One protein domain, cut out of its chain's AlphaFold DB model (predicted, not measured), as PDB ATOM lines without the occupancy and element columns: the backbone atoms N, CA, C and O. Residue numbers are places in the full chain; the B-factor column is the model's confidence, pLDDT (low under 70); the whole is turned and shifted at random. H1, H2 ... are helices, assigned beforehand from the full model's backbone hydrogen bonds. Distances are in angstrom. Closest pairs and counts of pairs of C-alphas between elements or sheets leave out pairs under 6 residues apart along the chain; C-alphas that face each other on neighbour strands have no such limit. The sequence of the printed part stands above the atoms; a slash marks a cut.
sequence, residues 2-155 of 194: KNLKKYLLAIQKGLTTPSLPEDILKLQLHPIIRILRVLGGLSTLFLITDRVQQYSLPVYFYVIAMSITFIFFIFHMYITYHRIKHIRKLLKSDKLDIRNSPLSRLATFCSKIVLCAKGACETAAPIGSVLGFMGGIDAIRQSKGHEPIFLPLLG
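What this domain is: This is residues 2 to 155 of the 194 residues of an uncharacterized protein of Sanghuangporus vaninii (UniProt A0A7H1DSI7). A long helical hairpin, H5 and H6 side by side, makes the core; H3 crosses H5 and reaches H6, H1 packs on the first part of H6, and H7 folds back on its last part. Short H2 and H4 lie before and after H3, and residues 53 to 61 stick out. The printed part has 154 residues with seven named helices, H1 to H7 in order, and no named strand: all helix. It is loose, with a radius of gyration of the C-alphas of 20.8 A, spanning 66 by 38 by 23 A.

How they stand to each other: H6, residues 103 to 143, is the hub, with a kink of 35 degrees near residue 123. H5, residues 59 to 91, touches residues 112 to 130 of H6 in a hairpin, at a shallow tilt of 18 degrees, opposite ways; the closest C-alphas, of His 76 and Pro 126, are 6.3 A apart. H1, residues 2 to 16, touches residues 107 to 118 of H6 at a steep tilt of 40 degrees, closest at C-alphas 14 and 111, 4.5 A. H3, residues 31 to 48, touches residues 62 to 72 of H5 at a steep tilt of 63 degrees, closest at C-alphas 40 and 69, 5.1 A. Residues 44 to 48 of H3 touch H6, closest at C-alphas 48 and 136, 5.9 A. H7, residues 150 to 155, touches H6, closest at C-alphas 150 and 134, 6.0 A. H2, residues 22 to 29, and H4, residues 50 to 53, touch no helix. Every O i to N i+4 pair is within hydrogen-bond range in H2, H3, H5 and H7, 10 of 11 in H1 and 35 of 37 in H6; H4 is too short for one.

Where its parts are: H6 measures 58.9 A, H5 47.5 A, H3 25.8 A. H1 begins at C-alpha 2 (-56.122, -66.307, 3.917); H7 ends at C-alpha 155 (-11.141, -51.255, 7.339).

The domain as a whole: The farthest C-alphas, of Ser 56 and Asn 100, are 67.3 A apart. The printed part has no cut; the H5 to H6 link is long. Residues 50 to 55 and 100 to 104 have pLDDT under 70.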
ATOM      1  N   LYS A   2     -55.722 -67.425   3.019       73.38
ATOM      2  CA  LYS A   2     -56.122 -66.307   3.917       73.38
ATOM      3  C   LYS A   2     -54.959 -65.647   4.690       73.38
ATOM      4  O   LYS A   2     -55.006 -64.449   4.942       73.38
ATOM      5  N   ASN A   3     -53.901 -66.397   5.007       75.00
ATOM      6  CA  ASN A   3     -52.734 -65.873   5.729       75.00
ATOM      7  C   ASN A   3     -51.829 -65.002   4.843       75.00
ATOM      8  O   ASN A   3     -51.346 -63.975   5.305       75.00
ATOM      9  N   LEU A   4     -51.677 -65.340   3.556       79.06
ATOM     10  CA  LEU A   4     -50.859 -64.573   2.607       79.06
ATOM     11  C   LEU A   4     -51.396 -63.145   2.421       79.06
ATOM     12  O   LEU A   4     -50.634 -62.184   2.456       79.06
ATOM     13  N   LYS A   5     -52.725 -62.996   2.322       82.88
ATOM     14  CA  LYS A   5     -53.375 -61.679   2.225       82.88
ATOM     15  C   LYS A   5     -53.063 -60.789   3.435       82.88
ATOM     16  O   LYS A   5     -52.838 -59.601   3.256       82.88
ATOM     17  N   LYS A   6     -52.991 -61.356   4.647       78.00
ATOM     18  CA  LYS A   6     -52.650 -60.604   5.870       78.00
ATOM     19  C   LYS A   6     -51.201 -60.102   5.856       78.00
ATOM     20  O   LYS A   6     -50.963 -58.969   6.259       78.00
ATOM     21  N   TYR A   7     -50.259 -60.905   5.356       79.56
ATOM     22  CA  TYR A   7     -48.860 -60.486   5.205       79.56
ATOM     23  C   TYR A   7     -48.692 -59.388   4.154       79.56
ATOM     24  O   TYR A   7     -48.020 -58.395   4.420       79.56
ATOM     25  N   LEU A   8     -49.353 -59.510   2.998       84.19
ATOM     26  CA  LEU A   8     -49.331 -58.467   1.966       84.19
ATOM     27  C   LEU A   8     -49.892 -57.140   2.490       84.19
ATOM     28  O   LEU A   8     -49.294 -56.091   2.268       84.19
ATOM     29  N   LEU A   9     -50.980 -57.191   3.260       83.69
ATOM     30  CA  LEU A   9     -51.585 -56.008   3.879       83.69
ATOM     31  C   LEU A   9     -50.641 -55.364   4.910       83.69
ATOM     32  O   LEU A   9     -50.537 -54.141   4.985       83.69
ATOM     33  N   ALA A  10     -49.891 -56.176   5.659       80.25
ATOM     34  CA  ALA A  10     -48.883 -55.697   6.600       80.25
ATOM     35  C   ALA A  10     -47.693 -55.015   5.913       80.25
ATOM     36  O   ALA A  10     -47.252 -53.951   6.352       80.25
ATOM     37  N   ILE A  11     -47.201 -55.599   4.816       83.81
ATOM     38  CA  ILE A  11     -46.129 -55.021   3.996       83.81
ATOM     39  C   ILE A  11     -46.606 -53.710   3.371       83.81
ATOM     40  O   ILE A  11     -45.916 -52.697   3.473       83.81
ATOM     41  N   GLN A  12     -47.810 -53.691   2.793       87.62
ATOM     42  CA  GLN A  12     -48.398 -52.488   2.207       87.62
ATOM     43  C   GLN A  12     -48.560 -51.376   3.252       87.62
ATOM     44  O   GLN A  12     -48.235 -50.222   2.973       87.62
ATOM     45  N   LYS A  13     -48.987 -51.708   4.477       83.12
ATOM     46  CA  LYS A  13     -49.073 -50.748   5.588       83.12
ATOM     47  C   LYS A  13     -47.692 -50.198   5.969       83.12
ATOM     48  O   LYS A  13     -47.539 -48.990   6.137       83.12
ATOM     49  N   GLY A  14     -46.671 -51.054   6.045       81.00
ATOM     50  CA  GLY A  14     -45.286 -50.635   6.297       81.00
ATOM     51  C   GLY A  14     -44.712 -49.728   5.198       81.00
ATOM     52  O   GLY A  14     -44.052 -48.738   5.503       81.00
ATOM     53  N   LEU A  15     -45.012 -50.018   3.927       85.12
ATOM     54  CA  LEU A  15     -44.565 -49.227   2.771       85.12
ATOM     55  C   LEU A  15     -45.273 -47.872   2.655       85.12
ATOM     56  O   LEU A  15     -44.632 -46.877   2.307       85.12
ATOM     57  N   THR A  16     -46.574 -47.825   2.944       87.12
ATOM     58  CA  THR A  16     -47.395 -46.603   2.848       87.12
ATOM     59  C   THR A  16     -47.209 -45.663   4.031       87.12
ATOM     60  O   THR A  16     -47.419 -44.461   3.891       87.12
ATOM     61  N   THR A  17     -46.764 -46.175   5.183       87.50
ATOM     62  CA  THR A  17     -46.477 -45.334   6.345       87.50
ATOM     63  C   THR A  17     -45.342 -44.349   6.014       87.50
ATOM     64  O   THR A  17     -44.274 -44.764   5.535       87.50
ATOM     65  N   PRO A  18     -45.541 -43.037   6.242       86.00
ATOM     66  CA  PRO A  18     -44.510 -42.044   5.986       86.00
ATOM     67  C   PRO A  18     -43.343 -42.229   6.964       86.00
ATOM     68  O   PRO A  18     -43.518 -42.274   8.183       86.00
ATOM     69  N   SER A  19     -42.131 -42.338   6.420       83.31
ATOM     70  CA  SER A  19     -40.886 -42.435   7.194       83.31
ATOM     71  C   SER A  19     -40.488 -41.086   7.810       83.31
ATOM     72  O   SER A  19     -39.813 -41.051   8.841       83.31
ATOM     73  N   LEU A  20     -40.940 -39.978   7.214       84.75
ATOM     74  CA  LEU A  20     -40.643 -38.601   7.611       84.75
ATOM     75  C   LEU A  20     -41.881 -37.907   8.207       84.75
ATOM     76  O   LEU A  20     -42.987 -38.141   7.720       84.75
ATOM     77  N   PRO A  21     -41.716 -37.034   9.216       86.56
ATOM     78  CA  PRO A  21     -42.790 -36.154   9.664       86.56
ATOM     79  C   PRO A  21     -43.149 -35.125   8.579       86.56
ATOM     80  O   PRO A  21     -42.284 -34.678   7.820       86.56
ATOM     81  N   GLU A  22     -44.421 -34.727   8.535       88.06
ATOM     82  CA  GLU A  22     -44.979 -33.837   7.504       88.06
ATOM     83  C   GLU A  22     -44.271 -32.478   7.432       88.06
ATOM     84  O   GLU A  22     -44.059 -31.955   6.339       88.06
ATOM     85  N   ASP A  23     -43.830 -31.941   8.569       88.75
ATOM     86  CA  ASP A  23     -43.125 -30.655   8.632       88.75
ATOM     87  C   ASP A  23     -41.810 -30.679   7.840       88.75
ATOM     88  O   ASP A  23     -41.471 -29.735   7.128       88.75
ATOM     89  N   ILE A  24     -41.086 -31.801   7.895       87.94
ATOM     90  CA  ILE A  24     -39.819 -31.973   7.170       87.94
ATOM     91  C   ILE A  24     -40.082 -32.283   5.699       87.94
ATOM     92  O   ILE A  24     -39.298 -31.888   4.838       87.94
ATOM     93  N   LEU A  25     -41.195 -32.953   5.389       88.06
ATOM     94  CA  LEU A  25     -41.601 -33.178   4.006       88.06
ATOM     95  C   LEU A  25     -41.910 -31.846   3.304       88.06
ATOM     96  O   LEU A  25     -41.438 -31.617   2.192       88.06
ATOM     97  N   LYS A  26     -42.620 -30.934   3.982       91.19
ATOM     98  CA  LYS A  26     -42.855 -29.563   3.496       91.19
ATOM     99  C   LYS A  26     -41.547 -28.804   3.300       91.19
ATOM    100  O   LYS A  26     -41.361 -28.164   2.269       91.19
ATOM    101  N   LEU A  27     -40.609 -28.945   4.237       90.00
ATOM    102  CA  LEU A  27     -39.278 -28.358   4.109       90.00
ATOM    103  C   LEU A  27     -38.539 -28.890   2.865       90.00
ATOM    104  O   LEU A  27     -37.974 -28.113   2.105       90.00
ATOM    105  N   GLN A  28     -38.597 -30.196   2.591       86.94
ATOM    106  CA  GLN A  28     -37.962 -30.792   1.406       86.94
ATOM    107  C   GLN A  28     -38.579 -30.360   0.070       86.94
ATOM    108  O   GLN A  28     -37.896 -30.420  -0.954       86.94
ATOM    109  N   LEU A  29     -39.841 -29.934   0.067       91.19
ATOM    110  CA  LEU A  29     -40.525 -29.449  -1.131       91.19
ATOM    111  C   LEU A  29     -40.108 -28.025  -1.521       91.19
ATOM    112  O   LEU A  29     -40.356 -27.619  -2.658       91.19
ATOM    113  N   HIS A  30     -39.442 -27.274  -0.634       94.12
ATOM    114  CA  HIS A  30     -38.975 -25.934  -0.975       94.12
ATOM    115  C   HIS A  30     -37.939 -25.961  -2.117       94.12
ATOM    116  O   HIS A  30     -36.981 -26.742  -2.077       94.12
ATOM    117  N   PRO A  31     -38.059 -25.057  -3.111       93.31
ATOM    118  CA  PRO A  31     -37.190 -25.041  -4.288       93.31
ATOM    119  C   PRO A  31     -35.715 -24.821  -3.931       93.31
ATOM    120  O   PRO A  31     -34.843 -25.440  -4.535       93.31
ATOM    121  N   ILE A  32     -35.430 -24.017  -2.900       92.25
ATOM    122  CA  ILE A  32     -34.065 -23.754  -2.412       92.25
ATOM    123  C   ILE A  32     -33.385 -25.056  -1.977       92.25
ATOM    124  O   ILE A  32     -32.249 -25.329  -2.360       92.25
ATOM    125  N   ILE A  33     -34.095 -25.899  -1.226       91.06
ATOM    126  CA  ILE A  33     -33.564 -27.179  -0.748       91.06
ATOM    127  C   ILE A  33     -33.376 -28.159  -1.905       91.06
ATOM    128  O   ILE A  33     -32.408 -28.924  -1.919       91.06
ATOM    129  N   ARG A  34     -34.258 -28.115  -2.907       91.44
ATOM    130  CA  ARG A  34     -34.117 -28.925  -4.117       91.44
ATOM    131  C   ARG A  34     -32.850 -28.556  -4.892       91.44
ATOM    132  O   ARG A  34     -32.100 -29.454  -5.266       91.44
ATOM    133  N   ILE A  35     -32.583 -27.262  -5.069       92.69
ATOM    134  CA  ILE A  35     -31.363 -26.762  -5.719       92.69
ATOM    135  C   ILE A  35     -30.127 -27.147  -4.902       92.69
ATOM    136  O   ILE A  35     -29.191 -27.718  -5.458       92.69
ATOM    137  N   LEU A  36     -30.151 -26.929  -3.581       90.81
ATOM    138  CA  LEU A  36     -29.058 -27.316  -2.685       90.81
ATOM    139  C   LEU A  36     -28.754 -28.816  -2.785       90.81
ATOM    140  O   LEU A  36     -27.593 -29.210  -2.763       90.81
ATOM    141  N   ARG A  37     -29.783 -29.659  -2.933       88.62
ATOM    142  CA  ARG A  37     -29.610 -31.106  -3.076       88.62
ATOM    143  C   ARG A  37     -28.964 -31.506  -4.395       88.62
ATOM    144  O   ARG A  37     -28.111 -32.387  -4.394       88.62
ATOM    145  N   VAL A  38     -29.357 -30.874  -5.498       91.62
ATOM    146  CA  VAL A  38     -28.752 -31.139  -6.810       91.62
ATOM    147  C   VAL A  38     -27.306 -30.648  -6.837       91.62
ATOM    148  O   VAL A  38     -26.418 -31.413  -7.204       91.62
ATOM    149  N   LEU A  39     -27.053 -29.417  -6.378       91.44
ATOM    150  CA  LEU A  39     -25.707 -28.840  -6.328       91.44
ATOM    151  C   LEU A  39     -24.785 -29.607  -5.379       91.44
ATOM    152  O   LEU A  39     -23.666 -29.919  -5.761       91.44
ATOM    153  N   GLY A  40     -25.265 -29.953  -4.183       88.31
ATOM    154  CA  GLY A  40     -24.508 -30.731  -3.203       88.31
ATOM    155  C   GLY A  40     -24.204 -32.155  -3.673       88.31
ATOM    156  O   GLY A  40     -23.112 -32.671  -3.446       88.31
ATOM    157  N   GLY A  41     -25.143 -32.796  -4.375       87.25
ATOM    158  CA  GLY A  41     -24.910 -34.100  -4.994       87.25
ATOM    159  C   GLY A  41     -23.868 -34.032  -6.112       87.25
ATOM    160  O   GLY A  41     -22.946 -34.844  -6.143       87.25
ATOM    161  N   LEU A  42     -23.979 -33.029  -6.988       89.31
ATOM    162  CA  LEU A  42     -23.032 -32.810  -8.078       89.31
ATOM    163  C   LEU A  42     -21.634 -32.469  -7.548       89.31
ATOM    164  O   LEU A  42     -20.654 -33.022  -8.036       89.31
ATOM    165  N   SER A  43     -21.536 -31.620  -6.520       87.25
ATOM    166  CA  SER A  43     -20.260 -31.275  -5.890       87.25
ATOM    167  C   SER A  43     -19.619 -32.485  -5.212       87.25
ATOM    168  O   SER A  43     -18.416 -32.682  -5.342       87.25
ATOM    169  N   THR A  44     -20.412 -33.340  -4.561       84.00
ATOM    170  CA  THR A  44     -19.908 -34.584  -3.955       84.00
ATOM    171  C   THR A  44     -19.386 -35.548  -5.024       84.00
ATOM    172  O   THR A  44     -18.283 -36.071  -4.886       84.00
ATOM    173  N   LEU A  45     -20.138 -35.756  -6.113       84.50
ATOM    174  CA  LEU A  45     -19.691 -36.576  -7.248       84.50
ATOM    175  C   LEU A  45     -18.404 -36.030  -7.867       84.50
ATOM    176  O   LEU A  45     -17.496 -36.797  -8.187       84.50
ATOM    177  N   PHE A  46     -18.317 -34.709  -8.001       83.88
ATOM    178  CA  PHE A  46     -17.137 -34.038  -8.522       83.88
ATOM    179  C   PHE A  46     -15.913 -34.254  -7.623       83.88
ATOM    180  O   PHE A  46     -14.853 -34.601  -8.126       83.88
ATOM    181  N   LEU A  47     -16.065 -34.133  -6.298       78.81
ATOM    182  CA  LEU A  47     -14.977 -34.356  -5.336       78.81
ATOM    183  C   LEU A  47     -14.487 -35.810  -5.289       78.81
ATOM    184  O   LEU A  47     -13.308 -36.036  -5.044       78.81
ATOM    185  N   ILE A  48     -15.378 -36.783  -5.496       77.06
ATOM    186  CA  ILE A  48     -15.026 -38.214  -5.477       77.06
ATOM    187  C   ILE A  48     -14.364 -38.650  -6.794       77.06
ATOM    188  O   ILE A  48     -13.589 -39.604  -6.817       77.06
ATOM    189  N   THR A  49     -14.669 -37.982  -7.906       80.56
ATOM    190  CA  THR A  49     -14.172 -38.388  -9.222       80.56
ATOM    191  C   THR A  49     -12.692 -38.025  -9.381       80.56
ATOM    192  O   THR A  49     -12.340 -36.873  -9.613       80.56
ATOM    193  N   ASP A  50     -11.822 -39.037  -9.359       61.50
ATOM    194  CA  ASP A  50     -10.355 -38.908  -9.465       61.50
ATOM    195  C   ASP A  50      -9.873 -38.225 -10.767       61.50
ATOM    196  O   ASP A  50      -8.796 -37.637 -10.852       61.50
ATOM    197  N   ARG A  51     -10.731 -38.196 -11.799       63.12
ATOM    198  CA  ARG A  51     -10.467 -37.488 -13.066       63.12
ATOM    199  C   ARG A  51     -10.291 -35.981 -12.894       63.12
ATOM    200  O   ARG A  51      -9.770 -35.345 -13.804       63.12
ATOM    201  N   VAL A  52     -10.701 -35.394 -11.771       61.19
ATOM    202  CA  VAL A  52     -10.557 -33.949 -11.541       61.19
ATOM    203  C   VAL A  52      -9.091 -33.523 -11.462       61.19
ATOM    204  O   VAL A  52      -8.792 -32.415 -11.887       61.19
ATOM    205  N   GLN A  53      -8.160 -34.390 -11.044       60.47
ATOM    206  CA  GLN A  53      -6.726 -34.063 -11.100       60.47
ATOM    207  C   GLN A  53      -6.181 -33.959 -12.534       60.47
ATOM    208  O   GLN A  53      -5.184 -33.275 -12.755       60.47
ATOM    209  N   GLN A  54      -6.823 -34.610 -13.512       65.88
ATOM    210  CA  GLN A  54      -6.404 -34.543 -14.918       65.88
ATOM    211  C   GLN A  54      -6.820 -33.231 -15.589       65.88
ATOM    212  O   GLN A  54      -6.167 -32.789 -16.533       65.88
ATOM    213  N   TYR A  55      -7.892 -32.601 -15.109       67.31
ATOM    214  CA  TYR A  55      -8.291 -31.277 -15.561       67.31
ATOM    215  C   TYR A  55      -7.564 -30.252 -14.694       67.31
ATOM    216  O   TYR A  55      -7.741 -30.235 -13.481       67.31
ATOM    217  N   SER A  56      -6.738 -29.398 -15.297       71.81
ATOM    218  CA  SER A  56      -5.962 -28.328 -14.649       71.81
ATOM    219  C   SER A  56      -6.848 -27.202 -14.089       71.81
ATOM    220  O   SER A  56      -6.691 -26.023 -14.406       71.81
ATOM    221  N   LEU A  57      -7.833 -27.562 -13.272       76.69
ATOM    222  CA  LEU A  57      -8.813 -26.644 -12.731       76.69
ATOM    223  C   LEU A  57      -8.194 -25.766 -11.638       76.69
ATOM    224  O   LEU A  57      -7.381 -26.239 -10.840       76.69
ATOM    225  N   PRO A  58      -8.607 -24.488 -11.552       84.50
ATOM    226  CA  PRO A  58      -8.138 -23.594 -10.507       84.50
ATOM    227  C   PRO A  58      -8.513 -24.119  -9.117       84.50
ATOM    228  O   PRO A  58      -9.655 -24.519  -8.884       84.50
ATOM    229  N   VAL A  59      -7.586 -24.006  -8.160       81.38
ATOM    230  CA  VAL A  59      -7.773 -24.419  -6.752       81.38
ATOM    231  C   VAL A  59      -9.048 -23.822  -6.129       81.38
ATOM    232  O   VAL A  59      -9.704 -24.466  -5.314       81.38
ATOM    233  N   TYR A  60      -9.457 -22.623  -6.556       85.19
ATOM    234  CA  TYR A  60     -10.679 -21.960  -6.090       85.19
ATOM    235  C   TYR A  60     -11.956 -22.783  -6.315       85.19
ATOM    236  O   TYR A  60     -12.815 -22.821  -5.432       85.19
ATOM    237  N   PHE A  61     -12.080 -23.490  -7.445       84.88
ATOM    238  CA  PHE A  61     -13.250 -24.336  -7.714       84.88
ATOM    239  C   PHE A  61     -13.359 -25.482  -6.710       84.88
ATOM    240  O   PHE A  61     -14.457 -25.813  -6.260       84.88
ATOM    241  N   TYR A  62     -12.217 -26.044  -6.312       82.31
ATOM    242  CA  TYR A  62     -12.159 -27.111  -5.322       82.31
ATOM    243  C   TYR A  62     -12.640 -26.636  -3.946       82.31
ATOM    244  O   TYR A  62     -13.456 -27.298  -3.308       82.31
ATOM    245  N   VAL A  63     -12.185 -25.453  -3.515       84.12
ATOM    246  CA  VAL A  63     -12.591 -24.854  -2.234       84.12
ATOM    247  C   VAL A  63     -14.099 -24.597  -2.206       84.12
ATOM    248  O   VAL A  63     -14.764 -24.982  -1.246       84.12
ATOM    249  N   ILE A  64     -14.659 -24.029  -3.279       88.69
ATOM    250  CA  ILE A  64     -16.103 -23.773  -3.387       88.69
ATOM    251  C   ILE A  64     -16.897 -25.089  -3.336       88.69
ATOM    252  O   ILE A  64     -17.870 -25.194  -2.585       88.69
ATOM    253  N   ALA A  65     -16.473 -26.114  -4.085       86.81
ATOM    254  CA  ALA A  65     -17.124 -27.424  -4.086       86.81
ATOM    255  C   ALA A  65     -17.090 -28.092  -2.699       86.81
ATOM    256  O   ALA A  65     -18.101 -28.643  -2.253       86.81
ATOM    257  N   MET A  66     -15.962 -27.995  -1.990       84.88
ATOM    258  CA  MET A  66     -15.818 -28.437  -0.599       84.88
ATOM    259  C   MET A  66     -16.805 -27.723   0.332       84.88
ATOM    260  O   MET A  66     -17.522 -28.388   1.082       84.88
ATOM    261  N   SER A  67     -16.907 -26.393   0.256       89.00
ATOM    262  CA  SER A  67     -17.825 -25.614   1.101       89.00
ATOM    263  C   SER A  67     -19.295 -25.979   0.869       89.00
ATOM    264  O   SER A  67     -20.038 -26.186   1.832       89.00
ATOM    265  N   ILE A  68     -19.720 -26.116  -0.393       89.69
ATOM    266  CA  ILE A  68     -21.093 -26.524  -0.741       89.69
ATOM    267  C   ILE A  68     -21.387 -27.934  -0.214       89.69
ATOM    268  O   ILE A  68     -22.436 -28.168   0.392       89.69
ATOM    269  N   THR A  69     -20.444 -28.860  -0.392       86.62
ATOM    270  CA  THR A  69     -20.575 -30.247   0.079       86.62
ATOM    271  C   THR A  69     -20.685 -30.309   1.603       86.62
ATOM    272  O   THR A  69     -21.509 -31.055   2.132       86.62
ATOM    273  N   PHE A  70     -19.934 -29.473   2.323       86.19
ATOM    274  CA  PHE A  70     -20.007 -29.385   3.780       86.19
ATOM    275  C   PHE A  70     -21.371 -28.878   4.280       86.19
ATOM    276  O   PHE A  70     -21.959 -29.464   5.191       86.19
ATOM    277  N   ILE A  71     -21.935 -27.841   3.652       90.12
ATOM    278  CA  ILE A  71     -23.286 -27.359   3.994       90.12
ATOM    279  C   ILE A  71     -24.332 -28.445   3.706       90.12
ATOM    280  O   ILE A  71     -25.214 -28.716   4.528       90.12
ATOM    281  N   PHE A  72     -24.214 -29.107   2.554       88.94
ATOM    282  CA  PHE A  72     -25.091 -30.205   2.161       88.94
ATOM    283  C   PHE A  72     -25.038 -31.387   3.145       88.94
ATOM    284  O   PHE A  72     -26.073 -31.992   3.449       88.94
ATOM    285  N   PHE A  73     -23.853 -31.672   3.684       85.62
ATOM    286  CA  PHE A  73     -23.626 -32.684   4.707       85.62
ATOM    287  C   PHE A  73     -24.339 -32.353   6.023       85.62
ATOM    288  O   PHE A  73     -25.073 -33.194   6.549       85.62
ATOM    289  N   ILE A  74     -24.191 -31.123   6.535       89.19
ATOM    290  CA  ILE A  74     -24.875 -30.674   7.763       89.19
ATOM    291  C   ILE A  74     -26.393 -30.808   7.608       89.19
ATOM    292  O   ILE A  74     -27.079 -31.337   8.489       89.19
ATOM    293  N   PHE A  75     -26.918 -30.387   6.458       89.56
ATOM    294  CA  PHE A  75     -28.336 -30.518   6.140       89.56
ATOM    295  C   PHE A  75     -28.806 -31.986   6.141       89.56
ATOM    296  O   PHE A  75     -29.847 -32.313   6.721       89.56
ATOM    297  N   HIS A  76     -28.025 -32.895   5.548       86.06
ATOM    298  CA  HIS A  76     -28.332 -34.329   5.561       86.06
ATOM    299  C   HIS A  76     -28.278 -34.942   6.962       86.06
ATOM    300  O   HIS A  76     -29.143 -35.758   7.300       86.06
ATOM    301  N   MET A  77     -27.317 -34.531   7.790       86.88
ATOM    302  CA  MET A  77     -27.235 -34.937   9.194       86.88
ATOM    303  C   MET A  77     -28.484 -34.511   9.974       86.88
ATOM    304  O   MET A  77     -29.083 -35.337  10.669       86.88
ATOM    305  N   TYR A  78     -28.935 -33.266   9.796       90.56
ATOM    306  CA  TYR A  78     -30.149 -32.747  10.434       90.56
ATOM    307  C   TYR A  78     -31.401 -33.564  10.066       90.56
ATOM    308  O   TYR A  78     -32.130 -34.030  10.948       90.56
ATOM    309  N   ILE A  79     -31.630 -33.817   8.772       89.31
ATOM    310  CA  ILE A  79     -32.779 -34.624   8.319       89.31
ATOM    311  C   ILE A  79     -32.698 -36.050   8.864       89.31
ATOM    312  O   ILE A  79     -33.701 -36.594   9.333       89.31
ATOM    313  N   THR A  80     -31.510 -36.655   8.814       86.38
ATOM    314  CA  THR A  80     -31.291 -38.028   9.277       86.38
ATOM    315  C   THR A  80     -31.603 -38.158  10.765       86.38
ATOM    316  O   THR A  80     -32.318 -39.079  11.166       86.38
ATOM    317  N   TYR A  81     -31.160 -37.198  11.582       89.56
ATOM    318  CA  TYR A  81     -31.471 -37.153  13.008       89.56
ATOM    319  C   TYR A  81     -32.985 -37.135  13.269       89.56
ATOM    320  O   TYR A  81     -33.509 -37.970  14.017       89.56
ATOM    321  N   HIS A  82     -33.714 -36.228  12.610       90.44
ATOM    322  CA  HIS A  82     -35.162 -36.138  12.778       90.44
ATOM    323  C   HIS A  82     -35.901 -37.382  12.267       90.44
ATOM    324  O   HIS A  82     -36.863 -37.825  12.903       90.44
ATOM    325  N   ARG A  83     -35.438 -37.989  11.168       87.25
ATOM    326  CA  ARG A  83     -35.981 -39.253  10.657       87.25
ATOM    327  C   ARG A  83     -35.815 -40.376  11.676       87.25
ATOM    328  O   ARG A  83     -36.794 -41.045  11.995       87.25
ATOM    329  N   ILE A  84     -34.614 -40.569  12.224       87.31
ATOM    330  CA  ILE A  84     -34.354 -41.614  13.229       87.31
ATOM    331  C   ILE A  84     -35.244 -41.397  14.458       87.31
ATOM    332  O   ILE A  84     -35.853 -42.347  14.957       87.31
ATOM    333  N   LYS A  85     -35.382 -40.147  14.918       91.69
ATOM    334  CA  LYS A  85     -36.283 -39.790  16.024       91.69
ATOM    335  C   LYS A  85     -37.741 -40.152  15.711       91.69
ATOM    336  O   LYS A  85     -38.420 -40.735  16.558       91.69
ATOM    337  N   HIS A  86     -38.212 -39.852  14.502       90.56
ATOM    338  CA  HIS A  86     -39.573 -40.153  14.059       90.56
ATOM    339  C   HIS A  86     -39.829 -41.662  13.930       90.56
ATOM    340  O   HIS A  86     -40.803 -42.163  14.489       90.56
ATOM    341  N   ILE A  87     -38.918 -42.406  13.296       87.31
ATOM    342  CA  ILE A  87     -39.007 -43.867  13.161       87.31
ATOM    343  C   ILE A  87     -39.022 -44.533  14.540       87.31
ATOM    344  O   ILE A  87     -39.871 -45.384  14.796       87.31
ATOM    345  N   ARG A  88     -38.157 -44.111  15.474       88.88
ATOM    346  CA  ARG A  88     -38.174 -44.623  16.858       88.88
ATOM    347  C   ARG A  88     -39.514 -44.369  17.552       88.88
ATOM    348  O   ARG A  88     -39.998 -45.249  18.262       88.88
ATOM    349  N   LYS A  89     -40.124 -43.196  17.342       91.38
ATOM    350  CA  LYS A  89     -41.460 -42.872  17.874       91.38
ATOM    351  C   LYS A  89     -42.545 -43.764  17.259       91.38
ATOM    352  O   LYS A  89     -43.401 -44.251  17.988       91.38
ATOM    353  N   LEU A  90     -42.487 -44.012  15.950       86.88
ATOM    354  CA  LEU A  90     -43.401 -44.908  15.234       86.88
ATOM    355  C   LEU A  90     -43.279 -46.361  15.698       86.88
ATOM    356  O   LEU A  90     -44.293 -46.983  15.983       86.88
ATOM    357  N   LEU A  91     -42.060 -46.886  15.846       85.88
ATOM    358  CA  LEU A  91     -41.817 -48.266  16.291       85.88
ATOM    359  C   LEU A  91     -42.371 -48.557  17.694       85.88
ATOM    360  O   LEU A  91     -42.779 -49.692  17.966       85.88
ATOM    361  N   LYS A  92     -42.375 -47.534  18.561       86.62
ATOM    362  CA  LYS A  92     -42.947 -47.572  19.914       86.62
ATOM    363  C   LYS A  92     -44.459 -47.325  19.955       86.62
ATOM    364  O   LYS A  92     -45.051 -47.503  21.008       86.62
ATOM    365  N   SER A  93     -45.071 -46.882  18.859       86.00
ATOM    366  CA  SER A  93     -46.498 -46.565  18.801       86.00
ATOM    367  C   SER A  93     -47.304 -47.737  18.242       86.00
ATOM    368  O   SER A  93     -46.894 -48.378  17.276       86.00
ATOM    369  N   ASP A  94     -48.516 -47.925  18.764       81.38
ATOM    370  CA  ASP A  94     -49.462 -48.953  18.299       81.38
ATOM    371  C   ASP A  94     -50.060 -48.646  16.910       81.38
ATOM    372  O   ASP A  94     -50.860 -49.410  16.373       81.38
ATOM    373  N   LYS A  95     -49.662 -47.536  16.267       78.69
ATOM    374  CA  LYS A  95     -50.104 -47.170  14.907       78.69
ATOM    375  C   LYS A  95     -49.781 -48.250  13.865       78.69
ATOM    376  O   LYS A  95     -50.523 -48.416  12.891       78.69
ATOM    377  N   LEU A  96     -48.694 -48.998  14.064       77.06
ATOM    378  CA  LEU A  96     -48.271 -50.091  13.181       77.06
ATOM    379  C   LEU A  96     -48.934 -51.434  13.513       77.06
ATOM    380  O   LEU A  96     -48.842 -52.354  12.703       77.06
ATOM    381  N   ASP A  97     -49.667 -51.542  14.619       79.69
ATOM    382  CA  ASP A  97     -50.300 -52.799  15.000       79.69
ATOM    383  C   ASP A  97     -51.479 -53.135  14.078       79.69
ATOM    384  O   ASP A  97     -52.255 -52.275  13.640       79.69
ATOM    385  N   ILE A  98     -51.593 -54.415  13.729       73.31
ATOM    386  CA  ILE A  98     -52.690 -54.964  12.929       73.31
ATOM    387  C   ILE A  98     -53.604 -55.702  13.912       73.31
ATOM    388  O   ILE A  98     -53.179 -56.663  14.540       73.31
ATOM    389  N   ARG A  99     -54.844 -55.250  14.121       73.25
ATOM    390  CA  ARG A  99     -55.705 -55.805  15.185       73.25
ATOM    391  C   ARG A  99     -56.199 -57.241  14.903       73.25
ATOM    392  O   ARG A  99     -56.453 -57.615  13.759       73.25
ATOM    393  N   ASN A 100     -56.418 -57.978  16.003       54.22
ATOM    394  CA  ASN A 100     -57.251 -59.187  16.186       54.22
ATOM    395  C   ASN A 100     -56.702 -60.590  15.832       54.22
ATOM    396  O   ASN A 100     -57.481 -61.467  15.464       54.22
ATOM    397  N   SER A 101     -55.404 -60.889  15.974       51.38
ATOM    398  CA  SER A 101     -54.965 -62.306  15.952       51.38
ATOM    399  C   SER A 101     -53.559 -62.510  16.529       51.38
ATOM    400  O   SER A 101     -52.728 -61.643  16.325       51.38
ATOM    401  N   PRO A 102     -53.188 -63.639  17.152       53.59
ATOM    402  CA  PRO A 102     -51.780 -63.937  17.463       53.59
ATOM    403  C   PRO A 102     -50.879 -63.947  16.209       53.59
ATOM    404  O   PRO A 102     -49.732 -63.507  16.270       53.59
ATOM    405  N   LEU A 103     -51.432 -64.296  15.035       58.91
ATOM    406  CA  LEU A 103     -50.770 -64.142  13.729       58.91
ATOM    407  C   LEU A 103     -50.460 -62.667  13.387       58.91
ATOM    408  O   LEU A 103     -49.596 -62.376  12.564       58.91
ATOM    409  N   SER A 104     -51.143 -61.720  14.034       66.62
ATOM    410  CA  SER A 104     -50.887 -60.293  13.856       66.62
ATOM    411  C   SER A 104     -49.572 -59.834  14.470       66.62
ATOM    412  O   SER A 104     -49.019 -58.867  13.969       66.62
ATOM    413  N   ARG A 105     -49.002 -60.533  15.467       78.56
ATOM    414  CA  ARG A 105     -47.692 -60.149  16.027       78.56
ATOM    415  C   ARG A 105     -46.578 -60.290  14.993       78.56
ATOM    416  O   ARG A 105     -45.764 -59.383  14.855       78.56
ATOM    417  N   LEU A 106     -46.590 -61.383  14.224       80.56
ATOM    418  CA  LEU A 106     -45.657 -61.581  13.110       80.56
ATOM    419  C   LEU A 106     -45.895 -60.553  12.002       80.56
ATOM    420  O   LEU A 106     -44.947 -59.946  11.520       80.56
ATOM    421  N   ALA A 107     -47.154 -60.292  11.649       80.69
ATOM    422  CA  ALA A 107     -47.492 -59.290  10.640       80.69
ATOM    423  C   ALA A 107     -47.064 -57.863  11.058       80.69
ATOM    424  O   ALA A 107     -46.461 -57.138  10.266       80.69
ATOM    425  N   THR A 108     -47.291 -57.480  12.317       82.56
ATOM    426  CA  THR A 108     -46.798 -56.234  12.915       82.56
ATOM    427  C   THR A 108     -45.275 -56.182  12.860       82.56
ATOM    428  O   THR A 108     -44.718 -55.177  12.420       82.56
ATOM    429  N   PHE A 109     -44.587 -57.256  13.254       84.19
ATOM    430  CA  PHE A 109     -43.128 -57.317  13.203       84.19
ATOM    431  C   PHE A 109     -42.598 -57.144  11.772       84.19
ATOM    432  O   PHE A 109     -41.718 -56.313  11.551       84.19
ATOM    433  N   CYS A 110     -43.203 -57.813  10.784       84.56
ATOM    434  CA  CYS A 110     -42.890 -57.608   9.368       84.56
ATOM    435  C   CYS A 110     -43.085 -56.146   8.942       84.56
ATOM    436  O   CYS A 110     -42.213 -55.588   8.283       84.56
ATOM    437  N   SER A 111     -44.180 -55.493   9.345       84.56
ATOM    438  CA  SER A 111     -44.420 -54.081   9.005       84.56
ATOM    439  C   SER A 111     -43.368 -53.143   9.616       84.56
ATOM    440  O   SER A 111     -42.914 -52.208   8.955       84.56
ATOM    441  N   LYS A 112     -42.913 -53.438  10.845       86.81
ATOM    442  CA  LYS A 112     -41.837 -52.705  11.526       86.81
ATOM    443  C   LYS A 112     -40.498 -52.910  10.816       86.81
ATOM    444  O   LYS A 112     -39.792 -51.929  10.592       86.81
ATOM    445  N   ILE A 113     -40.177 -54.140  10.402       87.62
ATOM    446  CA  ILE A 113     -38.970 -54.432   9.610       87.62
ATOM    447  C   ILE A 113     -39.006 -53.683   8.283       87.62
ATOM    448  O   ILE A 113     -38.027 -53.031   7.942       87.62
ATOM    449  N   VAL A 114     -40.121 -53.734   7.552       89.12
ATOM    450  CA  VAL A 114     -40.258 -53.047   6.259       89.12
ATOM    451  C   VAL A 114     -40.092 -51.534   6.422       89.12
ATOM    452  O   VAL A 114     -39.380 -50.913   5.635       89.12
ATOM    453  N   LEU A 115     -40.674 -50.941   7.469       86.94
ATOM    454  CA  LEU A 115     -40.494 -49.519   7.770       86.94
ATOM    455  C   LEU A 115     -39.029 -49.184   8.103       86.94
ATOM    456  O   LEU A 115     -38.507 -48.175   7.626       86.94
ATOM    457  N   CYS A 116     -38.354 -50.030   8.885       86.38
ATOM    458  CA  CYS A 116     -36.926 -49.885   9.177       86.38
ATOM    459  C   CYS A 116     -36.068 -50.022   7.920       86.38
ATOM    460  O   CYS A 116     -35.183 -49.199   7.717       86.38
ATOM    461  N   ALA A 117     -36.339 -51.011   7.067       87.06
ATOM    462  CA  ALA A 117     -35.632 -51.226   5.811       87.06
ATOM    463  C   ALA A 117     -35.796 -50.018   4.880       87.06
ATOM    464  O   ALA A 117     -34.807 -49.490   4.384       87.06
ATOM    465  N   LYS A 118     -37.021 -49.493   4.740       86.75
ATOM    466  CA  LYS A 118     -37.291 -48.247   4.009       86.75
ATOM    467  C   LYS A 118     -36.494 -47.074   4.587       86.75
ATOM    468  O   LYS A 118     -35.807 -46.369   3.853       86.75
ATOM    469  N   GLY A 119     -36.532 -46.892   5.908       84.75
ATOM    470  CA  GLY A 119     -35.756 -45.857   6.591       84.75
ATOM    471  C   GLY A 119     -34.245 -46.004   6.389       84.75
ATOM    472  O   GLY A 119     -33.558 -45.001   6.191       84.75
ATOM    473  N   ALA A 120     -33.735 -47.236   6.395       84.19
ATOM    474  CA  ALA A 120     -32.334 -47.556   6.150       84.19
ATOM    475  C   ALA A 120     -31.932 -47.243   4.706       84.19
ATOM    476  O   ALA A 120     -30.940 -46.548   4.511       84.19
ATOM    477  N   CYS A 121     -32.723 -47.642   3.705       83.38
ATOM    478  CA  CYS A 121     -32.474 -47.308   2.298       83.38
ATOM    479  C   CYS A 121     -32.406 -45.792   2.078       83.38
ATOM    480  O   CYS A 121     -31.499 -45.294   1.415       83.38
ATOM    481  N   GLU A 122     -33.316 -45.035   2.692       79.62
ATOM    482  CA  GLU A 122     -33.313 -43.577   2.569       79.62
ATOM    483  C   GLU A 122     -32.168 -42.901   3.361       79.62
ATOM    484  O   GLU A 122     -31.917 -41.710   3.163       79.62
ATOM    485  N   THR A 123     -31.507 -43.619   4.276       81.38
ATOM    486  CA  THR A 123     -30.372 -43.140   5.095       81.38
ATOM    487  C   THR A 123     -29.020 -43.650   4.575       81.38
ATOM    488  O   THR A 123     -27.977 -43.071   4.874       81.38
ATOM    489  N   ALA A 124     -29.019 -44.689   3.738       81.94
ATOM    490  CA  ALA A 124     -27.815 -45.251   3.138       81.94
ATOM    491  C   ALA A 124     -27.083 -44.228   2.259       81.94
ATOM    492  O   ALA A 124     -25.863 -44.132   2.329       81.94
ATOM    493  N   ALA A 125     -27.818 -43.415   1.491       75.62
ATOM    494  CA  ALA A 125     -27.229 -42.373   0.651       75.62
ATOM    495  C   ALA A 125     -26.398 -41.343   1.451       75.62
ATOM    496  O   ALA A 125     -25.226 -41.157   1.115       75.62
ATOM    497  N   PRO A 126     -26.920 -40.711   2.527       77.31
ATOM    498  CA  PRO A 126     -26.104 -39.818   3.346       77.31
ATOM    499  C   PRO A 126     -24.891 -40.514   3.968       77.31
ATOM    500  O   PRO A 126     -23.799 -39.960   3.900       77.31
ATOM    501  N   ILE A 127     -25.038 -41.737   4.492       81.44
ATOM    502  CA  ILE A 127     -23.898 -42.506   5.025       81.44
ATOM    503  C   ILE A 127     -22.834 -42.716   3.940       81.44
ATOM    504  O   ILE A 127     -21.662 -42.439   4.172       81.44
ATOM    505  N   GLY A 128     -23.240 -43.123   2.735       80.69
ATOM    506  CA  GLY A 128     -22.340 -43.283   1.594       80.69
ATOM    507  C   GLY A 128     -21.607 -41.990   1.233       80.69
ATOM    508  O   GLY A 128     -20.407 -42.024   0.985       80.69
ATOM    509  N   SER A 129     -22.288 -40.839   1.281       75.81
ATOM    510  CA  SER A 129     -21.648 -39.540   1.028       75.81
ATOM    511  C   SER A 129     -20.615 -39.165   2.096       75.81
ATOM    512  O   SER A 129     -19.557 -38.644   1.754       75.81
ATOM    513  N   VAL A 130     -20.873 -39.490   3.371       82.81
ATOM    514  CA  VAL A 130     -19.916 -39.287   4.474       82.81
ATOM    515  C   VAL A 130     -18.659 -40.115   4.235       82.81
ATOM    516  O   VAL A 130     -17.547 -39.599   4.312       82.81
ATOM    517  N   LEU A 131     -18.844 -41.400   3.924       82.75
ATOM    518  CA  LEU A 131     -17.744 -42.327   3.674       82.75
ATOM    519  C   LEU A 131     -16.943 -41.920   2.432       82.75
ATOM    520  O   LEU A 131     -15.716 -41.928   2.468       82.75
ATOM    521  N   GLY A 132     -17.624 -41.496   1.364       79.56
ATOM    522  CA  GLY A 132     -16.983 -40.972   0.159       79.56
ATOM    523  C   GLY A 132     -16.177 -39.701   0.429       79.56
ATOM    524  O   GLY A 132     -15.046 -39.584  -0.034       79.56
ATOM    525  N   PHE A 133     -16.708 -38.780   1.236       79.88
ATOM    526  CA  PHE A 133     -15.997 -37.570   1.650       79.88
ATOM    527  C   PHE A 133     -14.741 -37.885   2.473       79.88
ATOM    528  O   PHE A 133     -13.670 -37.343   2.204       79.88
ATOM    529  N   MET A 134     -14.853 -38.799   3.441       84.12
ATOM    530  CA  MET A 134     -13.715 -39.281   4.228       84.12
ATOM    531  C   MET A 134     -12.640 -39.928   3.341       84.12
ATOM    532  O   MET A 134     -11.458 -39.626   3.501       84.12
ATOM    533  N   GLY A 135     -13.045 -40.752   2.370       83.19
ATOM    534  CA  GLY A 135     -12.138 -41.324   1.372       83.19
ATOM    535  C   GLY A 135     -11.464 -40.259   0.501       83.19
ATOM    536  O   GLY A 135     -10.264 -40.340   0.251       83.19
ATOM    537  N   GLY A 136     -12.201 -39.215   0.112       78.50
ATOM    538  CA  GLY A 136     -11.656 -38.068  -0.617       78.50
ATOM    539  C   GLY A 136     -10.585 -37.312   0.176       78.50
ATOM    540  O   GLY A 136      -9.528 -36.999  -0.369       78.50
ATOM    541  N   ILE A 137     -10.802 -37.071   1.476       83.00
ATOM    542  CA  ILE A 137      -9.782 -36.451   2.345       83.00
ATOM    543  C   ILE A 137      -8.519 -37.313   2.405       83.00
ATOM    544  O   ILE A 137      -7.409 -36.785   2.304       83.00
ATOM    545  N   ASP A 138      -8.673 -38.626   2.557       85.44
ATOM    546  CA  ASP A 138      -7.538 -39.544   2.606       85.44
ATOM    547  C   ASP A 138      -6.739 -39.559   1.299       85.44
ATOM    548  O   ASP A 138      -5.509 -39.559   1.350       85.44
ATOM    549  N   ALA A 139      -7.403 -39.481   0.142       79.00
ATOM    550  CA  ALA A 139      -6.731 -39.377  -1.153       79.00
ATOM    551  C   ALA A 139      -5.874 -38.099  -1.261       79.00
ATOM    552  O   ALA A 139      -4.722 -38.154  -1.692       79.00
ATOM    553  N   ILE A 140      -6.382 -36.954  -0.788       81.38
ATOM    554  CA  ILE A 140      -5.627 -35.683  -0.761       81.38
ATOM    555  C   ILE A 140      -4.433 -35.760   0.197       81.38
ATOM    556  O   ILE A 140      -3.380 -35.168  -0.047       81.38
ATOM    557  N   ARG A 141      -4.587 -36.457   1.329       85.81
ATOM    558  CA  ARG A 141      -3.479 -36.671   2.269       85.81
ATOM    559  C   ARG A 141      -2.391 -37.522   1.625       85.81
ATOM    560  O   ARG A 141      -1.229 -37.119   1.653       85.81
ATOM    561  N   GLN A 142      -2.777 -38.621   0.982       85.38
ATOM    562  CA  GLN A 142      -1.847 -39.495   0.269       85.38
ATOM    563  C   GLN A 142      -1.112 -38.764  -0.852       85.38
ATOM    564  O   GLN A 142       0.102 -38.915  -0.969       85.38
ATOM    565  N   SER A 143      -1.788 -37.896  -1.611       79.06
ATOM    566  CA  SER A 143      -1.128 -37.109  -2.661       79.06
ATOM    567  C   SER A 143      -0.082 -36.127  -2.116       79.06
ATOM    568  O   SER A 143       0.777 -35.668  -2.861       79.06
ATOM    569  N   LYS A 144      -0.138 -35.792  -0.819       86.44
ATOM    570  CA  LYS A 144       0.869 -34.982  -0.113       86.44
ATOM    571  C   LYS A 144       1.922 -35.821   0.622       86.44
ATOM    572  O   LYS A 144       2.715 -35.267   1.377       86.44
ATOM    573  N   GLY A 145       1.926 -37.142   0.435       87.50
ATOM    574  CA  GLY A 145       2.820 -38.058   1.145       87.50
ATOM    575  C   GLY A 145       2.437 -38.289   2.610       87.50
ATOM    576  O   GLY A 145       3.245 -38.802   3.378       87.50
ATOM    577  N   HIS A 146       1.223 -37.910   3.020       90.00
ATOM    578  CA  HIS A 146       0.709 -38.206   4.354       90.00
ATOM    579  C   HIS A 146      -0.115 -39.492   4.354       90.00
ATOM    580  O   HIS A 146      -0.835 -39.795   3.404       90.00
ATOM    581  N   GLU A 147      -0.071 -40.219   5.466       89.25
ATOM    582  CA  GLU A 147      -0.860 -41.436   5.623       89.25
ATOM    583  C   GLU A 147      -2.376 -41.137   5.698       89.25
ATOM    584  O   GLU A 147      -2.786 -40.102   6.261       89.25
ATOM    585  N   PRO A 148      -3.214 -42.026   5.122       88.75
ATOM    586  CA  PRO A 148      -4.669 -41.957   5.243       88.75
ATOM    587  C   PRO A 148      -5.104 -42.244   6.686       88.75
ATOM    588  O   PRO A 148      -4.494 -43.061   7.372       88.75
ATOM    589  N   ILE A 149      -6.171 -41.597   7.150       91.38
ATOM    590  CA  ILE A 149      -6.676 -41.730   8.526       91.38
ATOM    591  C   ILE A 149      -7.989 -42.519   8.557       91.38
ATOM    592  O   ILE A 149      -8.183 -43.376   9.420       91.38
ATOM    593  N   PHE A 150      -8.914 -42.238   7.640       89.44
ATOM    594  CA  PHE A 150     -10.304 -42.691   7.744       89.44
ATOM    595  C   PHE A 150     -10.548 -44.075   7.133       89.44
ATOM    596  O   PHE A 150     -11.207 -44.911   7.750       89.44
ATOM    597  N   LEU A 151      -9.998 -44.345   5.951       86.25
ATOM    598  CA  LEU A 151     -10.056 -45.638   5.270       86.25
ATOM    599  C   LEU A 151      -9.484 -46.789   6.115       86.25
ATOM    600  O   LEU A 151     -10.184 -47.794   6.253       86.25
ATOM    601  N   PRO A 152      -8.286 -46.687   6.734       84.56
ATOM    602  CA  PRO A 152      -7.787 -47.765   7.586       84.56
ATOM    603  C   PRO A 152      -8.643 -47.959   8.843       84.56
ATOM    604  O   PRO A 152      -8.837 -49.091   9.285       84.56
ATOM    605  N   LEU A 153      -9.215 -46.888   9.400       86.25
ATOM    606  CA  LEU A 153     -10.129 -46.989  10.538       86.25
ATOM    607  C   LEU A 153     -11.428 -47.719  10.158       86.25
ATOM    608  O   LEU A 153     -11.881 -48.588  10.901       86.25
ATOM    609  N   LEU A 154     -11.987 -47.426   8.980       83.00
ATOM    610  CA  LEU A 154     -13.134 -48.149   8.422       83.00
ATOM    611  C   LEU A 154     -12.799 -49.620   8.157       83.00
ATOM    612  O   LEU A 154     -13.563 -50.496   8.564       83.00
ATOM    613  N   GLY A 155     -11.643 -49.897   7.550       81.12
ATOM    614  CA  GLY A 155     -11.141 -51.255   7.339       81.12
ATOM    615  C   GLY A 155     -11.057 -52.043   8.646       81.12
ATOM    616  O   GLY A 155     -11.568 -53.153   8.726       81.12
TER     617      GLY A 155